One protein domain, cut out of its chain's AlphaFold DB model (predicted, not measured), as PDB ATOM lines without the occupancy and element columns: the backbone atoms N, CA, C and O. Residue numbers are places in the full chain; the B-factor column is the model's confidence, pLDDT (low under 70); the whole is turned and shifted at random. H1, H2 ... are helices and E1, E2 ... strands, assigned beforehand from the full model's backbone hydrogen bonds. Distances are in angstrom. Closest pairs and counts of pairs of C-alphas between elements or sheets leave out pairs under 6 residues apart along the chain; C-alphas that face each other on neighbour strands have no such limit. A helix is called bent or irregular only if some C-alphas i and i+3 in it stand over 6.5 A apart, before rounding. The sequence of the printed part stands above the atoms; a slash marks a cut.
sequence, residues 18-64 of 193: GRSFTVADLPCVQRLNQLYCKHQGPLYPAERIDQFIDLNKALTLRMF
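What this domain is: This is residues 18 to 64 of the 193 residues of the protein "Protein spaetzle 3" of Amphibalanus amphitrite (UniProt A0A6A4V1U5). A small two-stranded hairpin, E1 and E2, sits near one end of an extended rod, and one helix, H1, sticks out from it at the other end with nothing folded against it. Residues 18 to 27, with no named element, lead into the hairpin, and residues 42 to 64, of which 46 to 64 belong to H1, stand free. The printed part has 47 residues, with two strands and then one helix along the chain; the sheet's order is E1 - E2, antiparallel, and the class is mixed, helices and strands. The whole is extended, with a radius of gyration of the C-alphas of 17.8 A and spans of 54 by 21 by 16 A.

How they stand to each other: E1, residues 28 to 31, and E2, residues 34 to 37, form a hairpin with a tight link of 2 residues. They are antiparallel, with 146 degrees between their directions. The C-alphas of Cys 28 and Cys 37 face each other at 4.0 A. N 29 and O 36 are within hydrogen-bond range at 2.8 A, as are N 34 and O 31 at 3.0 A. A short link of 8 residues joins E2 to H1, residues 46 to 64. E1 and H1 are apart. In H1, every O i to N i+4 pair is within hydrogen-bond range.

Where its parts are: E1 begins with C-alpha 28 at (157.686, 151.988, 132.984) and is 9.5 A long from first to last C-alpha. E2 is 9.7 A long and ends with C-alpha 37 at (157.604, 152.365, 137.002). H1 is 26.8 A long, is not bent, and ends with C-alpha 64 at (117.559, 153.675, 140.894).

The domain as a whole: The two C-alphas farthest apart are those of Gly 18 and Phe 64, at 54.4 A. The printed part has no cut and no long link between named elements. The mean pLDDT of the printed part is 70.0; residues 18 to 28 and 30 to 44 are under 70, while H1 has a mean of 81.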
ATOM      1  N   GLY A  18     169.131 142.014 124.159       58.47
ATOM      2  CA  GLY A  18     168.547 143.038 125.027       58.47
ATOM      3  C   GLY A  18     167.683 144.066 124.320       58.47
ATOM      4  O   GLY A  18     167.914 145.265 124.444       58.47
ATOM      5  N   ARG A  19     166.624 143.620 123.642       56.88
ATOM      6  CA  ARG A  19     165.535 144.522 123.262       56.88
ATOM      7  C   ARG A  19     164.681 144.812 124.497       56.88
ATOM      8  O   ARG A  19     163.728 144.095 124.790       56.88
ATOM      9  N   SER A  20     165.031 145.848 125.254       57.75
ATOM     10  CA  SER A  20     164.117 146.404 126.252       57.75
ATOM     11  C   SER A  20     162.967 147.078 125.509       57.75
ATOM     12  O   SER A  20     163.145 148.135 124.907       57.75
ATOM     13  N   PHE A  21     161.798 146.440 125.505       56.41
ATOM     14  CA  PHE A  21     160.582 147.024 124.957       56.41
ATOM     15  C   PHE A  21     160.130 148.176 125.861       56.41
ATOM     16  O   PHE A  21     159.547 147.969 126.925       56.41
ATOM     17  N   THR A  22     160.452 149.402 125.462       51.66
ATOM     18  CA  THR A  22     159.826 150.602 126.011       51.66
ATOM     19  C   THR A  22     158.420 150.685 125.427       51.66
ATOM     20  O   THR A  22     158.265 150.926 124.228       51.66
ATOM     21  N   VAL A  23     157.395 150.442 126.251       50.62
ATOM     22  CA  VAL A  23     156.001 150.744 125.898       50.62
ATOM     23  C   VAL A  23     155.944 152.249 125.657       50.62
ATOM     24  O   VAL A  23     156.229 153.018 126.571       50.62
ATOM     25  N   ALA A  24     155.656 152.647 124.420       53.03
ATOM     26  CA  ALA A  24     156.025 153.942 123.846       53.03
ATOM     27  C   ALA A  24     155.438 155.204 124.508       53.03
ATOM     28  O   ALA A  24     155.754 156.286 124.048       53.03
ATOM     29  N   ASP A  25     154.670 155.108 125.594       54.91
ATOM     30  CA  ASP A  25     154.024 156.272 126.219       54.91
ATOM     31  C   ASP A  25     153.968 156.225 127.756       54.91
ATOM     32  O   ASP A  25     153.263 157.021 128.375       54.91
ATOM     33  N   LEU A  26     154.691 155.310 128.419       55.44
ATOM     34  CA  LEU A  26     154.747 155.279 129.887       55.44
ATOM     35  C   LEU A  26     156.191 155.090 130.385       55.44
ATOM     36  O   LEU A  26     156.905 154.240 129.850       55.44
ATOM     37  N   PRO A  27     156.637 155.811 131.439       59.28
ATOM     38  CA  PRO A  27     157.983 155.696 132.010       59.28
ATOM     39  C   PRO A  27     158.127 154.424 132.871       59.28
ATOM     40  O   PRO A  27     158.560 154.464 134.028       59.28
ATOM     41  N   CYS A  28     157.724 153.280 132.320       64.88
ATOM     42  CA  CYS A  28     157.686 151.988 132.984       64.88
ATOM     43  C   CYS A  28     158.518 150.972 132.197       64.88
ATOM     44  O   CYS A  28     158.367 150.816 130.987       64.88
ATOM     45  N   VAL A  29     159.402 150.270 132.899       70.12
ATOM     46  CA  VAL A  29     160.249 149.208 132.352       70.12
ATOM     47  C   VAL A  29     159.641 147.868 132.746       70.12
ATOM     48  O   VAL A  29     159.412 147.610 133.925       70.12
ATOM     49  N   GLN A  30     159.391 146.991 131.776       65.81
ATOM     50  CA  GLN A  30     158.900 145.645 132.058       65.81
ATOM     51  C   GLN A  30     160.066 144.730 132.455       65.81
ATOM     52  O   GLN A  30     161.013 144.545 131.686       65.81
ATOM     53  N   ARG A  31     160.004 144.145 133.654       67.88
ATOM     54  CA  ARG A  31     160.936 143.104 134.113       67.88
ATOM     55  C   ARG A  31     160.140 141.932 134.677       67.88
ATOM     56  O   ARG A  31     159.222 142.137 135.457       67.88
ATOM     57  N   LEU A  32     160.492 140.704 134.285       68.50
ATOM     58  CA  LEU A  32     159.871 139.469 134.800       68.50
ATOM     59  C   LEU A  32     158.330 139.469 134.709       68.50
ATOM     60  O   LEU A  32     157.641 139.153 135.673       68.50
ATOM     61  N   ASN A  33     157.780 139.859 133.555       67.06
ATOM     62  CA  ASN A  33     156.335 140.003 133.316       67.06
ATOM     63  C   ASN A  33     155.600 141.003 134.234       67.06
ATOM     64  O   ASN A  33     154.377 141.092 134.166       67.06
ATOM     65  N   GLN A  34     156.316 141.803 135.027       63.41
ATOM     66  CA  GLN A  34     155.756 142.889 135.828       63.41
ATOM     67  C   GLN A  34     156.244 144.241 135.290       63.41
ATOM     68  O   GLN A  34     157.410 144.403 134.922       63.41
ATOM     69  N   LEU A  35     155.341 145.221 135.201       65.50
ATOM     70  CA  LEU A  35     155.710 146.591 134.851       65.50
ATOM     71  C   LEU A  35     156.241 147.302 136.098       65.50
ATOM     72  O   LEU A  35     155.530 147.440 137.089       65.50
ATOM     73  N   TYR A  36     157.486 147.765 136.031       69.06
ATOM     74  CA  TYR A  36     158.123 148.565 137.069       69.06
ATOM     75  C   TYR A  36     158.230 150.019 136.604       69.06
ATOM     76  O   TYR A  36     158.948 150.323 135.651       69.06
ATOM     77  N   CYS A  37     157.535 150.931 137.279       69.81
ATOM     78  CA  CYS A  37     157.604 152.365 137.002       69.81
ATOM     79  C   CYS A  37     158.490 153.037 138.058       69.81
ATOM     80  O   CYS A  37     158.222 152.926 139.252       69.81
ATOM     81  N   LYS A  38     159.553 153.735 137.629       64.44
ATOM     82  CA  LYS A  38     160.482 154.440 138.540       64.44
ATOM     83  C   LYS A  38     159.802 155.610 139.267       64.44
ATOM     84  O   LYS A  38     160.188 155.960 140.376       64.44
ATOM     85  N   HIS A  39     158.782 156.187 138.639       61.50
ATOM     86  CA  HIS A  39     157.920 157.210 139.210       61.50
ATOM     87  C   HIS A  39     156.476 156.713 139.142       61.50
ATOM     88  O   HIS A  39     156.052 156.189 138.109       61.50
ATOM     89  N   GLN A  40     155.723 156.867 140.234       59.00
ATOM     90  CA  GLN A  40     154.265 156.855 140.142       59.00
ATOM     91  C   GLN A  40     153.909 157.989 139.175       59.00
ATOM     92  O   GLN A  40     154.456 159.086 139.301       59.00
ATOM     93  N   GLY A  41     153.103 157.708 138.148       62.31
ATOM     94  CA  GLY A  41     152.637 158.741 137.219       62.31
ATOM     95  C   GLY A  41     151.961 159.899 137.967       62.31
ATOM     96  O   GLY A  41     151.781 159.817 139.185       62.31
ATOM     97  N   PRO A  42     151.576 160.985 137.276       64.44
ATOM     98  CA  PRO A  42     150.858 162.069 137.934       64.44
ATOM     99  C   PRO A  42     149.673 161.481 138.707       64.44
ATOM    100  O   PRO A  42     148.843 160.770 138.132       64.44
ATOM    101  N   LEU A  43     149.649 161.723 140.021       66.50
ATOM    102  CA  LEU A  43     148.517 161.375 140.871       66.50
ATOM    103  C   LEU A  43     147.266 161.937 140.204       66.50
ATOM    104  O   LEU A  43     147.260 163.080 139.740       66.50
ATOM    105  N   TYR A  44     146.232 161.109 140.103       63.75
ATOM    106  CA  TYR A  44     144.984 161.539 139.502       63.75
ATOM    107  C   TYR A  44     144.490 162.788 140.261       63.75
ATOM    108  O   TYR A  44     144.412 162.744 141.491       63.75
ATOM    109  N   PRO A  45     144.226 163.915 139.578       76.00
ATOM    110  CA  PRO A  45     143.936 165.177 140.249       76.00
ATOM    111  C   PRO A  45     142.630 165.064 141.040       76.00
ATOM    112  O   PRO A  45     141.624 164.620 140.488       76.00
ATOM    113  N   ALA A  46     142.656 165.476 142.312       76.44
ATOM    114  CA  ALA A  46     141.538 165.330 143.251       76.44
ATOM    115  C   ALA A  46     140.221 165.888 142.688       76.44
ATOM    116  O   ALA A  46     139.201 165.211 142.721       76.44
ATOM    117  N   GLU A  47     140.284 167.039 142.018       76.50
ATOM    118  CA  GLU A  47     139.129 167.683 141.382       76.50
ATOM    119  C   GLU A  47     138.399 166.777 140.375       76.50
ATOM    120  O   GLU A  47     137.175 166.800 140.283       76.50
ATOM    121  N   ARG A  48     139.128 165.943 139.618       73.56
ATOM    122  CA  ARG A  48     138.501 164.996 138.681       73.56
ATOM    123  C   ARG A  48     137.904 163.793 139.401       73.56
ATOM    124  O   ARG A  48     136.966 163.195 138.880       73.56
ATOM    125  N   ILE A  49     138.457 163.415 140.556       79.12
ATOM    126  CA  ILE A  49     137.913 162.330 141.381       79.12
ATOM    127  C   ILE A  49     136.551 162.769 141.907       79.12
ATOM    128  O   ILE A  49     135.578 162.041 141.731       79.12
ATOM    129  N   ASP A  50     136.471 163.979 142.455       81.31
ATOM    130  CA  ASP A  50     135.237 164.535 143.014       81.31
ATOM    131  C   ASP A  50     134.156 164.684 141.940       81.31
ATOM    132  O   ASP A  50     133.043 164.185 142.099       81.31
ATOM    133  N   GLN A  51     134.514 165.229 140.773       82.31
ATOM    134  CA  GLN A  51     133.597 165.309 139.631       82.31
ATOM    135  C   GLN A  51     133.084 163.929 139.198       82.31
ATOM    136  O   GLN A  51     131.899 163.764 138.904       82.31
ATOM    137  N   PHE A  52     133.958 162.920 139.152       81.81
ATOM    138  CA  PHE A  52     133.555 161.563 138.793       81.81
ATOM    139  C   PHE A  52     132.627 160.951 139.846       81.81
ATOM    140  O   PHE A  52     131.651 160.283 139.496       81.81
ATOM    141  N   ILE A  53     132.903 161.181 141.130       84.06
ATOM    142  CA  ILE A  53     132.054 160.727 142.232       84.06
ATOM    143  C   ILE A  53     130.664 161.354 142.109       84.06
ATOM    144  O   ILE A  53     129.664 160.634 142.154       84.06
ATOM    145  N   ASP A  54     130.593 162.664 141.900       86.00
ATOM    146  CA  ASP A  54     129.327 163.392 141.840       86.00
ATOM    147  C   ASP A  54     128.487 162.982 140.630       86.00
ATOM    148  O   ASP A  54     127.283 162.734 140.753       86.00
ATOM    149  N   LEU A  55     129.121 162.809 139.467       83.88
ATOM    150  CA  LEU A  55     128.439 162.348 138.259       83.88
ATOM    151  C   LEU A  55     127.908 160.916 138.402       83.88
ATOM    152  O   LEU A  55     126.785 160.638 137.976       83.88
ATOM    153  N   ASN A  56     128.662 160.013 139.034       80.88
ATOM    154  CA  ASN A  56     128.196 158.642 139.261       80.88
ATOM    155  C   ASN A  56     127.098 158.555 140.319       80.88
ATOM    156  O   ASN A  56     126.161 157.769 140.154       80.88
ATOM    157  N   LYS A  57     127.161 159.378 141.373       87.31
ATOM    158  CA  LYS A  57     126.075 159.496 142.354       87.31
ATOM    159  C   LYS A  57     124.799 159.988 141.678       87.31
ATOM    160  O   LYS A  57     123.764 159.339 141.789       87.31
ATOM    161  N   ALA A  58     124.882 161.069 140.902       82.19
ATOM    162  CA  ALA A  58     123.737 161.610 140.176       82.19
ATOM    163  C   ALA A  58     123.158 160.609 139.162       82.19
ATOM    164  O   ALA A  58     121.939 160.517 139.008       82.19
ATOM    165  N   LEU A  59     124.013 159.841 138.482       86.25
ATOM    166  CA  LEU A  59     123.572 158.794 137.564       86.25
ATOM    167  C   LEU A  59     122.834 157.675 138.306       86.25
ATOM    168  O   LEU A  59     121.745 157.284 137.894       86.25
ATOM    169  N   THR A  60     123.397 157.196 139.415       83.12
ATOM    170  CA  THR A  60     122.794 156.149 140.255       83.12
ATOM    171  C   THR A  60     121.431 156.590 140.781       83.12
ATOM    172  O   THR A  60     120.460 155.853 140.629       83.12
ATOM    173  N   LEU A  61     121.325 157.825 141.276       83.19
ATOM    174  CA  LEU A  61     120.063 158.400 141.747       83.19
ATOM    175  C   LEU A  61     119.010 158.497 140.631       83.19
ATOM    176  O   LEU A  61     117.836 158.234 140.865       83.19
ATOM    177  N   ARG A  62     119.405 158.819 139.392       82.19
ATOM    178  CA  ARG A  62     118.476 158.851 138.246       82.19
ATOM    179  C   ARG A  62     118.051 157.461 137.774       82.19
ATOM    180  O   ARG A  62     116.959 157.327 137.229       82.19
ATOM    181  N   MET A  63     118.909 156.453 137.928       74.25
ATOM    182  CA  MET A  63     118.622 155.083 137.491       74.25
ATOM    183  C   MET A  63     117.824 154.287 138.523       74.25
ATOM    184  O   MET A  63     116.998 153.464 138.136       74.25
ATOM    185  N   PHE A  64     118.068 154.523 139.813       82.50
ATOM    186  CA  PHE A  64     117.559 153.675 140.894       82.50
ATOM    187  C   PHE A  64     116.769 154.429 141.971       82.50
ATOM    188  O   PHE A  64     116.153 153.786 142.815       82.50
TER     189      PHE A  64